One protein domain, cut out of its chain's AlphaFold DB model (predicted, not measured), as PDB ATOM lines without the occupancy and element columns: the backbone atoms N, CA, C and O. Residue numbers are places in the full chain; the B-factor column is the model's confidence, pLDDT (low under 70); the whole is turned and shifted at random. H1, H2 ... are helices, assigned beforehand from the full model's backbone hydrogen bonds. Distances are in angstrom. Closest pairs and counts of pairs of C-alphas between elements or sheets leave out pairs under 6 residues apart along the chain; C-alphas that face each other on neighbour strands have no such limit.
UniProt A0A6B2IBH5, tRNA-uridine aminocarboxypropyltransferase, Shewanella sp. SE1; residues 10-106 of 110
ATOM      1  N   ALA A  10      86.515 164.659 122.383       59.53
ATOM      2  CA  ALA A  10      87.123 164.839 121.056       59.53
ATOM      3  C   ALA A  10      86.845 166.238 120.484       59.53
ATOM      4  O   ALA A  10      87.753 166.929 120.017       59.53
ATOM      5  N   LEU A  11      85.601 166.706 120.628       61.75
ATOM      6  CA  LEU A  11      85.200 168.059 120.242       61.75
ATOM      7  C   LEU A  11      85.942 169.121 121.065       61.75
ATOM      8  O   LEU A  11      86.313 170.165 120.548       61.75
ATOM      9  N   LYS A  12      86.218 168.841 122.343       62.75
ATOM     10  CA  LYS A  12      86.948 169.747 123.239       62.75
ATOM     11  C   LYS A  12      88.417 169.888 122.825       62.75
ATOM     12  O   LYS A  12      88.965 170.986 122.899       62.75
ATOM     13  N   ALA A  13      89.034 168.803 122.354       61.50
ATOM     14  CA  ALA A  13      90.371 168.833 121.767       61.50
ATOM     15  C   ALA A  13      90.392 169.624 120.448       61.50
ATOM     16  O   ALA A  13      91.239 170.499 120.282       61.50
ATOM     17  N   ALA A  14      89.420 169.388 119.559       59.97
ATOM     18  CA  ALA A  14      89.279 170.132 118.303       59.97
ATOM     19  C   ALA A  14      89.058 171.640 118.540       59.97
ATOM     20  O   ALA A  14      89.746 172.475 117.954       59.97
ATOM     21  N   LEU A  15      88.171 171.993 119.478       59.56
ATOM     22  CA  LEU A  15      87.909 173.376 119.890       59.56
ATOM     23  C   LEU A  15      89.159 174.050 120.468       59.56
ATOM     24  O   LEU A  15      89.429 175.203 120.141       59.56
ATOM     25  N   LYS A  16      89.961 173.338 121.274       62.53
ATOM     26  CA  LYS A  16      91.242 173.858 121.788       62.53
ATOM     27  C   LYS A  16      92.256 174.158 120.683       62.53
ATOM     28  O   LYS A  16      93.050 175.078 120.837       62.53
ATOM     29  N   LEU A  17      92.255 173.381 119.602       65.56
ATOM     30  CA  LEU A  17      93.178 173.563 118.479       65.56
ATOM     31  C   LEU A  17      92.740 174.679 117.521       65.56
ATOM     32  O   LEU A  17      93.528 175.065 116.659       65.56
ATOM     33  N   GLY A  18      91.498 175.168 117.637       64.69
ATOM     34  CA  GLY A  18      90.930 176.168 116.728       64.69
ATOM     35  C   GLY A  18      90.846 175.694 115.272       64.69
ATOM     36  O   GLY A  18      90.783 176.516 114.362       64.69
ATOM     37  N   LYS A  19      90.898 174.375 115.038       68.06
ATOM     38  CA  LYS A  19      90.930 173.750 113.711       68.06
ATOM     39  C   LYS A  19      89.972 172.557 113.660       68.06
ATOM     40  O   LYS A  19      89.814 171.871 114.674       68.06
ATOM     41  N   PRO A  20      89.352 172.285 112.499       69.62
ATOM     42  CA  PRO A  20      88.513 171.106 112.327       69.62
ATOM     43  C   PRO A  20      89.324 169.823 112.554       69.62
ATOM     44  O   PRO A  20      90.502 169.735 112.199       69.62
ATOM     45  N   LEU A  21      88.691 168.825 113.177       75.62
ATOM     46  CA  LEU A  21      89.293 167.510 113.378       75.62
ATOM     47  C   LEU A  21      89.234 166.729 112.061       75.62
ATOM     48  O   LEU A  21      88.205 166.150 111.727       75.62
ATOM     49  N   ASN A  22      90.336 166.717 111.313       79.00
ATOM     50  CA  ASN A  22      90.380 166.065 109.999       79.00
ATOM     51  C   ASN A  22      90.661 164.561 110.083       79.00
ATOM     52  O   ASN A  22      90.294 163.803 109.188       79.00
ATOM     53  N   SER A  23      91.384 164.120 111.111       84.69
ATOM     54  CA  SER A  23      91.813 162.728 111.243       84.69
ATOM     55  C   SER A  23      91.974 162.354 112.707       84.69
ATOM     56  O   SER A  23      92.370 163.175 113.534       84.69
ATOM     57  N   LEU A  24      91.687 161.091 113.003       86.31
ATOM     58  CA  LEU A  24      91.868 160.489 114.313       86.31
ATOM     59  C   LEU A  24      92.794 159.286 114.164       86.31
ATOM     60  O   LEU A  24      92.572 158.434 113.306       86.31
ATOM     61  N   VAL A  25      93.815 159.212 115.011       89.88
ATOM     62  CA  VAL A  25      94.708 158.055 115.093       89.88
ATOM     63  C   VAL A  25      94.366 157.289 116.361       89.88
ATOM     64  O   VAL A  25      94.420 157.847 117.457       89.88
ATOM     65  N   ILE A  26      94.030 156.011 116.209       90.62
ATOM     66  CA  ILE A  26      93.800 155.084 117.319       90.62
ATOM     67  C   ILE A  26      94.852 153.985 117.220       90.62
ATOM     68  O   ILE A  26      95.070 153.426 116.148       90.62
ATOM     69  N   LEU A  27      95.518 153.694 118.335       92.19
ATOM     70  CA  LEU A  27      96.475 152.595 118.424       92.19
ATOM     71  C   LEU A  27      95.733 151.332 118.857       92.19
ATOM     72  O   LEU A  27      95.219 151.282 119.975       92.19
ATOM     73  N   ASP A  28      95.681 150.333 117.981       93.00
ATOM     74  CA  ASP A  28      95.062 149.041 118.271       93.00
ATOM     75  C   ASP A  28      96.089 148.080 118.873       93.00
ATOM     76  O   ASP A  28      96.943 147.538 118.172       93.00
ATOM     77  N   ALA A  29      96.048 147.929 120.193       90.88
ATOM     78  CA  ALA A  29      96.866 146.974 120.928       90.88
ATOM     79  C   ALA A  29      96.309 146.784 122.348       90.88
ATOM     80  O   ALA A  29      95.355 147.450 122.770       90.88
ATOM     81  N   THR A  30      96.946 145.927 123.152       88.31
ATOM     82  CA  THR A  30      96.708 145.969 124.602       88.31
ATOM     83  C   THR A  30      97.109 147.339 125.171       88.31
ATOM     84  O   THR A  30      97.960 148.027 124.617       88.31
ATOM     85  N   TRP A  31      96.552 147.757 126.316       84.88
ATOM     86  CA  TRP A  31      96.877 149.068 126.917       84.88
ATOM     87  C   TRP A  31      98.383 149.278 127.140       84.88
ATOM     88  O   TRP A  31      98.902 150.379 126.954       84.88
ATOM     89  N   GLN A  32      99.088 148.217 127.540       88.62
ATOM     90  CA  GLN A  32     100.531 148.251 127.771       88.62
ATOM     91  C   GLN A  32     101.302 148.435 126.457       88.62
ATOM     92  O   GLN A  32     102.215 149.263 126.394       88.62
ATOM     93  N   GLU A  33     100.912 147.708 125.409       92.88
ATOM     94  CA  GLU A  33     101.518 147.796 124.078       92.88
ATOM     95  C   GLU A  33     101.198 149.118 123.387       92.88
ATOM     96  O   GLU A  33     102.117 149.757 122.889       92.88
ATOM     97  N   ALA A  34      99.956 149.601 123.442       92.06
ATOM     98  CA  ALA A  34      99.574 150.908 122.909       92.06
ATOM     99  C   ALA A  34     100.380 152.031 123.583       92.06
ATOM    100  O   ALA A  34     100.913 152.921 122.918       92.06
ATOM    101  N   GLY A  35     100.563 151.946 124.908       91.38
ATOM    102  CA  GLY A  35     101.442 152.856 125.641       91.38
ATOM    103  C   GLY A  35     102.909 152.742 125.212       91.38
ATOM    104  O   GLY A  35     103.604 153.755 125.134       91.38
ATOM    105  N   LYS A  36     103.396 151.530 124.916       95.31
ATOM    106  CA  LYS A  36     104.751 151.311 124.386       95.31
ATOM    107  C   LYS A  36     104.903 151.911 122.987       95.31
ATOM    108  O   LYS A  36     105.852 152.661 122.786       95.31
ATOM    109  N   MET A  37     103.972 151.643 122.072       95.88
ATOM    110  CA  MET A  37     103.943 152.211 120.721       95.88
ATOM    111  C   MET A  37     103.958 153.739 120.776       95.88
ATOM    112  O   MET A  37     104.794 154.364 120.136       95.88
ATOM    113  N   TYR A  38     103.115 154.348 121.615       93.69
ATOM    114  CA  TYR A  38     103.103 155.800 121.796       93.69
ATOM    115  C   TYR A  38     104.455 156.345 122.285       93.69
ATOM    116  O   TYR A  38     104.980 157.309 121.726       93.69
ATOM    117  N   ARG A  39     105.065 155.710 123.298       94.56
ATOM    118  CA  ARG A  39     106.392 156.111 123.802       94.56
ATOM    119  C   ARG A  39     107.497 155.950 122.754       94.56
ATOM    120  O   ARG A  39     108.416 156.759 122.732       94.56
ATOM    121  N   GLN A  40     107.417 154.917 121.917       96.38
ATOM    122  CA  GLN A  40     108.427 154.588 120.902       96.38
ATOM    123  C   GLN A  40     108.242 155.325 119.572       96.38
ATOM    124  O   GLN A  40     109.120 155.244 118.718       96.38
ATOM    125  N   SER A  41     107.150 156.072 119.409       95.88
ATOM    126  CA  SER A  41     106.837 156.828 118.197       95.88
ATOM    127  C   SER A  41     106.862 158.337 118.474       95.88
ATOM    128  O   SER A  41     105.808 158.920 118.740       95.88
ATOM    129  N   PRO A  42     108.030 159.011 118.385       94.19
ATOM    130  CA  PRO A  42     108.151 160.447 118.659       94.19
ATOM    131  C   PRO A  42     107.176 161.322 117.861       94.19
ATOM    132  O   PRO A  42     106.662 162.309 118.377       94.19
ATOM    133  N   TYR A  43     106.850 160.928 116.627       92.44
ATOM    134  CA  TYR A  43     105.901 161.655 115.781       92.44
ATOM    135  C   TYR A  43     104.464 161.668 116.333       92.44
ATOM    136  O   TYR A  43     103.691 162.546 115.974       92.44
ATOM    137  N   LEU A  44     104.086 160.725 117.205       90.81
ATOM    138  CA  LEU A  44     102.776 160.732 117.867       90.81
ATOM    139  C   LEU A  44     102.733 161.702 119.052       90.81
ATOM    140  O   LEU A  44     101.653 162.121 119.462       90.81
ATOM    141  N   GLN A  45     103.887 162.066 119.610       88.94
ATOM    142  CA  GLN A  45     103.975 162.947 120.778       88.94
ATOM    143  C   GLN A  45     103.740 164.416 120.410       88.94
ATOM    144  O   GLN A  45     103.326 165.198 121.261       88.94
ATOM    145  N   SER A  46     103.958 164.784 119.144       87.06
ATOM    146  CA  SER A  46     103.636 166.116 118.621       87.06
ATOM    147  C   SER A  46     102.154 166.287 118.272       87.06
ATOM    148  O   SER A  46     101.705 167.412 118.049       87.06
ATOM    149  N   LEU A  47     101.384 165.194 118.219       85.31
ATOM    150  CA  LEU A  47      99.958 165.238 117.920       85.31
ATOM    151  C   LEU A  47      99.152 165.667 119.147       85.31
ATOM    152  O   LEU A  47      99.477 165.350 120.292       85.31
ATOM    153  N   ALA A  48      98.035 166.346 118.896       83.00
ATOM    154  CA  ALA A  48      97.086 166.652 119.949       83.00
ATOM    155  C   ALA A  48      96.455 165.371 120.506       83.00
ATOM    156  O   ALA A  48      96.032 164.489 119.757       83.00
ATOM    157  N   ARG A  49      96.364 165.290 121.835       81.12
ATOM    158  CA  ARG A  49      95.819 164.124 122.530       81.12
ATOM    159  C   ARG A  49      94.350 164.327 122.885       81.12
ATOM    160  O   ARG A  49      93.969 165.370 123.412       81.12
ATOM    161  N   VAL A  50      93.556 163.285 122.659       79.81
ATOM    162  CA  VAL A  50      92.179 163.155 123.146       79.81
ATOM    163  C   VAL A  50      92.181 162.154 124.297       79.81
ATOM    164  O   VAL A  50      92.814 161.106 124.196       79.81
ATOM    165  N   GLU A  51      91.509 162.475 125.398       79.12
ATOM    166  CA  GLU A  51      91.462 161.623 126.591       79.12
ATOM    167  C   GLU A  51      90.033 161.192 126.904       79.12
ATOM    168  O   GLU A  51      89.276 161.944 127.503       79.12
ATOM    169  N   LEU A  52      89.659 159.980 126.507       78.31
ATOM    170  CA  LEU A  52      88.318 159.470 126.768       78.31
ATOM    171  C   LEU A  52      88.110 159.264 128.271       78.31
ATOM    172  O   LEU A  52      88.770 158.435 128.897       78.31
ATOM    173  N   GLN A  53      87.174 160.011 128.843       69.19
ATOM    174  CA  GLN A  53      86.756 159.862 130.233       69.19
ATOM    175  C   GLN A  53      85.722 158.736 130.320       69.19
ATOM    176  O   GLN A  53      84.531 158.992 130.394       69.19
ATOM    177  N   ALA A  54      86.164 157.481 130.260       68.31
ATOM    178  CA  ALA A  54      85.265 156.339 130.395       68.31
ATOM    179  C   ALA A  54      85.019 156.025 131.880       68.31
ATOM    180  O   ALA A  54      85.870 155.446 132.554       68.31
ATOM    181  N   GLU A  55      83.850 156.409 132.393       65.12
ATOM    182  CA  GLU A  55      83.433 156.086 133.770       65.12
ATOM    183  C   GLU A  55      83.168 154.585 133.959       65.12
ATOM    184  O   GLU A  55      83.436 154.016 135.020       65.12
ATOM    185  N   LEU A  56      82.682 153.932 132.901       66.94
ATOM    186  CA  LEU A  56      82.370 152.509 132.886       66.94
ATOM    187  C   LEU A  56      83.525 151.693 132.289       66.94
ATOM    188  O   LEU A  56      84.273 152.147 131.420       66.94
ATOM    189  N   GLY A  57      83.678 150.464 132.785       75.69
ATOM    190  CA  GLY A  57      84.562 149.471 132.179       75.69
ATOM    191  C   GLY A  57      84.067 149.032 130.799       75.69
ATOM    192  O   GLY A  57      82.908 149.237 130.445       75.69
ATOM    193  N   SER A  58      84.958 148.411 130.029       85.50
ATOM    194  CA  SER A  58      84.627 147.824 128.727       85.50
ATOM    195  C   SER A  58      83.532 146.760 128.866       85.50
ATOM    196  O   SER A  58      83.599 145.903 129.744       85.50
ATOM    197  N   ALA A  59      82.555 146.746 127.965       84.94
ATOM    198  CA  ALA A  59      81.580 145.665 127.866       84.94
ATOM    199  C   ALA A  59      82.176 144.402 127.217       84.94
ATOM    200  O   ALA A  59      81.515 143.366 127.203       84.94
ATOM    201  N   PHE A  60      83.412 144.467 126.697       88.25
ATOM    202  CA  PHE A  60      84.013 143.407 125.893       88.25
ATOM    203  C   PHE A  60      84.309 142.113 126.673       88.25
ATOM    204  O   PHE A  60      85.369 141.967 127.287       88.25
ATOM    205  N   ARG A  61      83.408 141.130 126.578       85.62
ATOM    206  CA  ARG A  61      83.403 139.907 127.406       85.62
ATOM    207  C   ARG A  61      84.618 138.991 127.249       85.62
ATOM    208  O   ARG A  61      85.013 138.342 128.212       85.62
ATOM    209  N   LEU A  62      85.224 138.916 126.062       86.31
ATOM    210  CA  LEU A  62      86.374 138.023 125.829       86.31
ATOM    211  C   LEU A  62      87.668 138.534 126.483       86.31
ATOM    212  O   LEU A  62      88.647 137.796 126.609       86.31
ATOM    213  N   ARG A  63      87.689 139.796 126.918       82.94
ATOM    214  CA  ARG A  63      88.853 140.416 127.543       82.94
ATOM    215  C   ARG A  63      88.858 140.120 129.044       82.94
ATOM    216  O   ARG A  63      88.102 140.713 129.796       82.94
ATOM    217  N   ARG A  64      89.758 139.241 129.494       74.94
ATOM    218  CA  ARG A  64      89.817 138.777 130.899       74.94
ATOM    219  C   ARG A  64      90.394 139.798 131.897       74.94
ATOM    220  O   ARG A  64      90.041 139.755 133.066       74.94
ATOM    221  N   ASN A  65      91.239 140.730 131.447       74.44
ATOM    222  CA  ASN A  65      91.931 141.714 132.300       74.44
ATOM    223  C   ASN A  65      91.476 143.145 131.987       74.44
ATOM    224  O   ASN A  65      92.237 143.953 131.443       74.44
ATOM    225  N   GLN A  66      90.211 143.448 132.264       71.94
ATOM    226  CA  GLN A  66      89.678 144.792 132.064       71.94
ATOM    227  C   GLN A  66      90.075 145.710 133.222       71.94
ATOM    228  O   GLN A  66      89.866 145.403 134.392       71.94
ATOM    229  N   ARG A  67      90.642 146.868 132.883       74.94
ATOM    230  CA  ARG A  67      90.852 147.974 133.821       74.94
ATOM    231  C   ARG A  67      89.632 148.894 133.769       74.94
ATOM    232  O   ARG A  67      89.053 149.066 132.698       74.94
ATOM    233  N   GLN A  68      89.274 149.530 134.884       74.81
ATOM    234  CA  GLN A  68      88.275 150.606 134.886       74.81
ATOM    235  C   GLN A  68      88.691 151.729 133.920       74.81
ATOM    236  O   GLN A  68      89.864 152.110 133.880       74.81
ATOM    237  N   GLY A  69      87.753 152.192 133.090       76.44
ATOM    238  CA  GLY A  69      88.016 153.122 131.983       76.44
ATOM    239  C   GLY A  69      88.832 152.532 130.823       76.44
ATOM    240  O   GLY A  69      89.181 153.228 129.872       76.44
ATOM    241  N   GLY A  70      89.151 151.238 130.876       81.88
ATOM    242  CA  GLY A  70      89.961 150.534 129.894       81.88
ATOM    243  C   GLY A  70      89.154 149.999 128.715       81.88
ATOM    244  O   GLY A  70      89.138 148.784 128.516       81.88
ATOM    245  N   LEU A  71      88.533 150.889 127.938       87.75
ATOM    246  CA  LEU A  71      87.783 150.557 126.719       87.75
ATOM    247  C   LEU A  71      88.597 149.702 125.724       87.75
ATOM    248  O   LEU A  71      89.836 149.702 125.722       87.75
ATOM    249  N   CYS A  72      87.901 148.921 124.897       90.19
ATOM    250  CA  CYS A  72      88.494 148.293 123.716       90.19
ATOM    251  C   CYS A  72      88.540 149.282 122.536       90.19
ATOM    252  O   CYS A  72      87.898 150.330 122.565       90.19
ATOM    253  N   THR A  73      89.279 148.949 121.477       90.88
ATOM    254  CA  THR A  73      89.443 149.807 120.288       90.88
ATOM    255  C   THR A  73      88.104 150.229 119.680       90.88
ATOM    256  O   THR A  73      87.908 151.404 119.372       90.88
ATOM    257  N   LEU A  74      87.152 149.298 119.574       92.88
ATOM    258  CA  LEU A  74      85.813 149.558 119.039       92.88
ATOM    259  C   LEU A  74      85.019 150.529 119.923       92.88
ATOM    260  O   LEU A  74      84.404 151.468 119.421       92.88
ATOM    261  N   GLU A  75      85.062 150.342 121.239       91.56
ATOM    262  CA  GLU A  75      84.393 151.235 122.187       91.56
ATOM    263  C   GLU A  75      85.022 152.630 122.195       91.56
ATOM    264  O   GLU A  75      84.299 153.622 122.261       91.56
ATOM    265  N   CYS A  76      86.350 152.727 122.054       89.75
ATOM    266  CA  CYS A  76      87.037 154.006 121.878       89.75
ATOM    267  C   CYS A  76      86.526 154.751 120.637       89.75
ATOM    268  O   CYS A  76      86.239 155.947 120.716       89.75
ATOM    269  N   ILE A  77      86.378 154.053 119.503       91.31
ATOM    270  CA  ILE A  77      85.824 154.629 118.266       91.31
ATOM    271  C   ILE A  77      84.404 155.136 118.510       91.31
ATOM    272  O   ILE A  77      84.101 156.289 118.202       91.31
ATOM    273  N   ALA A  78      83.547 154.298 119.095       91.62
ATOM    274  CA  ALA A  78      82.164 154.660 119.366       91.62
ATOM    275  C   ALA A  78      82.057 155.875 120.299       91.62
ATOM    276  O   ALA A  78      81.245 156.761 120.042       91.62
ATOM    277  N   ALA A  79      82.894 155.956 121.338       88.19
ATOM    278  CA  ALA A  79      82.927 157.096 122.252       88.19
ATOM    279  C   ALA A  79      83.310 158.396 121.523       88.19
ATOM    280  O   ALA A  79      82.620 159.406 121.655       88.19
ATOM    281  N   VAL A  80      84.350 158.360 120.681       87.50
ATOM    282  CA  VAL A  80      84.737 159.532 119.877       87.50
ATOM    283  C   VAL A  80      83.631 159.929 118.897       87.50
ATOM    284  O   VAL A  80      83.340 161.111 118.736       87.50
ATOM    285  N   TRP A  81      82.981 158.966 118.250       89.88
ATOM    286  CA  TRP A  81      81.886 159.251 117.325       89.88
ATOM    287  C   TRP A  81      80.640 159.820 118.011       89.88
ATOM    288  O   TRP A  81      79.980 160.687 117.439       89.88
ATOM    289  N   GLN A  82      80.335 159.398 119.241       88.81
ATOM    290  CA  GLN A  82      79.282 160.036 120.035       88.81
ATOM    291  C   GLN A  82      79.612 161.505 120.322       88.81
ATOM    292  O   GLN A  82      78.747 162.362 120.146       88.81
ATOM    293  N   ASP A  83      80.863 161.799 120.677       83.50
ATOM    294  CA  ASP A  83      81.334 163.164 120.937       83.50
ATOM    295  C   ASP A  83      81.281 164.084 119.719       83.50
ATOM    296  O   ASP A  83      81.043 165.287 119.861       83.50
ATOM    297  N   LEU A  84      81.540 163.542 118.528       84.38
ATOM    298  CA  LEU A  84      81.477 164.301 117.278       84.38
ATOM    299  C   LEU A  84      80.035 164.632 116.864       84.38
ATOM    300  O   LEU A  84      79.822 165.616 116.156       84.38
ATOM    301  N   GLY A  85      79.046 163.868 117.335       86.25
ATOM    302  CA  GLY A  85      77.631 164.128 117.072       86.25
ATOM    303  C   GLY A  85      77.204 163.857 115.622       86.25
ATOM    304  O   GLY A  85      77.902 163.196 114.855       86.25
ATOM    305  N   GLY A  86      76.009 164.325 115.248       89.06
ATOM    306  CA  GLY A  86      75.463 164.161 113.891       89.06
ATOM    307  C   GLY A  86      75.379 162.696 113.448       89.06
ATOM    308  O   GLY A  86      75.028 161.819 114.248       89.06
ATOM    309  N   ASP A  87      75.748 162.427 112.195       91.50
ATOM    310  CA  ASP A  87      75.750 161.078 111.613       91.50
ATOM    311  C   ASP A  87      76.699 160.116 112.343       91.50
ATOM    312  O   ASP A  87      76.396 158.926 112.475       91.50
ATOM    313  N   TYR A  88      77.795 160.623 112.923       90.81
ATOM    314  CA  TYR A  88      78.707 159.811 113.733       90.81
ATOM    315  C   TYR A  88      78.013 159.248 114.974       90.81
ATOM    316  O   TYR A  88      78.234 158.093 115.327       90.81
ATOM    317  N   SER A  89      77.097 159.998 115.594       90.06
ATOM    318  CA  SER A  89      76.338 159.490 116.744       90.06
ATOM    319  C   SER A  89      75.423 158.316 116.371       90.06
ATOM    320  O   SER A  89      75.244 157.388 117.163       90.06
ATOM    321  N   ILE A  90      74.862 158.324 115.155       93.94
ATOM    322  CA  ILE A  90      74.035 157.230 114.630       93.94
ATOM    323  C   ILE A  90      74.920 156.010 114.361       93.94
ATOM    324  O   ILE A  90      74.602 154.911 114.820       93.94
ATOM    325  N   ALA A  91      76.058 156.215 113.691       94.75
ATOM    326  CA  ALA A  91      77.038 155.166 113.429       94.75
ATOM    327  C   ALA A  91      77.570 154.535 114.727       94.75
ATOM    328  O   ALA A  91      77.646 153.312 114.826       94.75
ATOM    329  N   ALA A  92      77.851 155.342 115.756       93.50
ATOM    330  CA  ALA A  92      78.301 154.868 117.062       93.50
ATOM    331  C   ALA A  92      77.267 153.968 117.745       93.50
ATOM    332  O   ALA A  92      77.615 152.901 118.249       93.50
ATOM    333  N   ARG A  93      75.989 154.372 117.741       94.62
ATOM    334  CA  ARG A  93      74.900 153.556 118.305       94.62
ATOM    335  C   ARG A  93      74.773 152.221 117.580       94.62
ATOM    336  O   ARG A  93      74.641 151.190 118.235       94.62
ATOM    337  N   ARG A  94      74.842 152.237 116.246       96.81
ATOM    338  CA  ARG A  94      74.784 151.020 115.433       96.81
ATOM    339  C   ARG A  94      75.959 150.088 115.731       96.81
ATOM    340  O   ARG A  94      75.730 148.923 116.033       96.81
ATOM    341  N   LEU A  95      77.182 150.620 115.730       95.56
ATOM    342  CA  LEU A  95      78.401 149.870 116.027       95.56
ATOM    343  C   LEU A  95      78.334 149.200 117.406       95.56
ATOM    344  O   LEU A  95      78.618 148.013 117.528       95.56
ATOM    345  N   LEU A  96      77.911 149.936 118.439       94.44
ATOM    346  CA  LEU A  96      77.753 149.382 119.787       94.44
ATOM    347  C   LEU A  96      76.641 148.328 119.858       94.44
ATOM    348  O   LEU A  96      76.797 147.336 120.564       94.44
ATOM    349  N   SER A  97      75.536 148.519 119.134       94.56
ATOM    350  CA  SER A  97      74.446 147.539 119.073       94.56
ATOM    351  C   SER A  97      74.912 146.222 118.452       94.56
ATOM    352  O   SER A  97      74.716 145.165 119.048       94.56
ATOM    353  N   GLU A  98      75.561 146.286 117.287       95.06
ATOM    354  CA  GLU A  98      76.096 145.111 116.586       95.06
ATOM    355  C   GLU A  98      77.182 144.424 117.423       95.06
ATOM    356  O   GLU A  98      77.181 143.202 117.569       95.06
ATOM    357  N   PHE A  99      78.058 145.204 118.063       93.56
ATOM    358  CA  PHE A  99      79.076 144.679 118.968       93.56
ATOM    359  C   PHE A  99      78.467 143.958 120.173       93.56
ATOM    360  O   PHE A  99      78.907 142.867 120.531       93.56
ATOM    361  N   ASN A 100      77.444 144.533 120.806       91.81
ATOM    362  CA  ASN A 100      76.766 143.897 121.933       91.81
ATOM    363  C   ASN A 100      76.044 142.616 121.511       91.81
ATOM    364  O   ASN A 100      76.138 141.617 122.221       91.81
ATOM    365  N   GLN A 101      75.384 142.618 120.351       92.25
ATOM    366  CA  GLN A 101      74.741 141.427 119.802       92.25
ATOM    367  C   GLN A 101      75.761 140.314 119.536       92.25
ATOM    368  O   GLN A 101      75.616 139.212 120.065       92.25
ATOM    369  N   TRP A 102      76.835 140.615 118.804       92.06
ATOM    370  CA  TRP A 102      77.903 139.660 118.497       92.06
ATOM    371  C   TRP A 102      78.472 139.001 119.762       92.06
ATOM    372  O   TRP A 102      78.663 137.788 119.821       92.06
ATOM    373  N   GLN A 103      78.652 139.767 120.840       90.94
ATOM    374  CA  GLN A 103      79.115 139.224 122.120       90.94
ATOM    375  C   GLN A 103      78.126 138.279 122.816       90.94
ATOM    376  O   GLN A 103      78.545 137.494 123.668       90.94
ATOM    377  N   THR A 104      76.823 138.373 122.526       88.00
ATOM    378  CA  THR A 104      75.835 137.398 123.024       88.00
ATOM    379  C   THR A 104      75.867 136.090 122.242       88.00
ATOM    380  O   THR A 104      75.554 135.041 122.800       88.00
ATOM    381  N   GLU A 105      76.281 136.147 120.976       87.81
ATOM    382  CA  GLU A 105      76.342 135.001 120.066       87.81
ATOM    383  C   GLU A 105      77.627 134.183 120.254       87.81
ATOM    384  O   GLU A 105      77.644 132.968 120.034       87.81
ATOM    385  N   ILE A 106      78.707 134.815 120.722       84.31
ATOM    386  CA  ILE A 106      79.940 134.102 121.047       84.31
ATOM    387  C   ILE A 106      79.781 133.372 122.376       84.31
ATOM    388  O   ILE A 106      79.696 133.980 123.446       84.31
TER     389      ILE A 106
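What this domain is: This is residues 10 to 106 of the 110 residues of the protein "tRNA-uridine aminocarboxypropyltransferase" of Shewanella sp. SE1 (UniProt A0A6B2IBH5). A helical hairpin, H4 and H5, makes one side of this domain, and H1 packs across the last residues of H4 near the hairpin's turn. The short corner of H2 and H3 sits off on the other side, and two long stretches with no named element, residues 18 to 30 and 46 to 72, cross the space between. The printed part has 97 residues with five named helices, in the order H1 H2 H3 H4 H5, and no named strand; the class is all helix. The whole is compact, with a radius of gyration of the C-alphas of 14.5 A, and it spans 42 by 34 by 20 A.

How they stand to each other: Begin with H1, residues 10 to 17, and look from it to H4, residues 73 to 84. They touch, and of H4 residues 80 to 84 alone take part; the closest C-alphas, those of Ala 10 and Val 80, are 5.9 A apart. The two run the same way at a steep tilt of 62 degrees. Farther along are H2, residues 31 to 40, and H3, residues 42 to 45. They only just touch, and only at the corner by their link, with 3 pairs of C-alphas within 8 A; the closest are those of Tyr 38 and Leu 44, 6.3 A apart. H5, residues 86 to 105, forms a helical hairpin with H4: they touch, and run opposite ways at a shallow tilt of 27 degrees. Their closest C-alphas are those of Gln 82 and Ser 89, 4.4 A apart, and H5 touches H4 with residues 88 to 96 alone. H2 and H3 are apart from H1, H4 and H5, and H1 is apart from H5. In H1, H2 and H4 every O i to N i+4 pair is within hydrogen-bond range; in H5 15 of 16 are, and H3 is too short for such a pair.

Where its parts are: Find C-alpha 10 at (87.123, 164.839, 121.056), where H1 begins; it is 10.9 A long. H2 begins at C-alpha 31, at (96.877, 149.068, 126.917), and runs 14.1 A to C-alpha 40; H3 is 5.3 A long. H4 runs 16.8 A from C-alpha 73 to C-alpha 84. H5, the longest helix, runs 29.8 A and ends at C-alpha 105, at (76.342, 135.001, 120.066).

The domain as a whole: The C-alphas of Gly 18 and Glu 105 are the two farthest apart, at 43.8 A. The printed part has no cut. The links from H1 to H2, 13 residues, and from H3 to H4, 27 residues, are long; those from H2 to H3 and from H4 to H5 are tight. In the B-factor column, the mean pLDDT of the printed part is 84.4, and residues 10 to 20 and 53 to 56 are under 70.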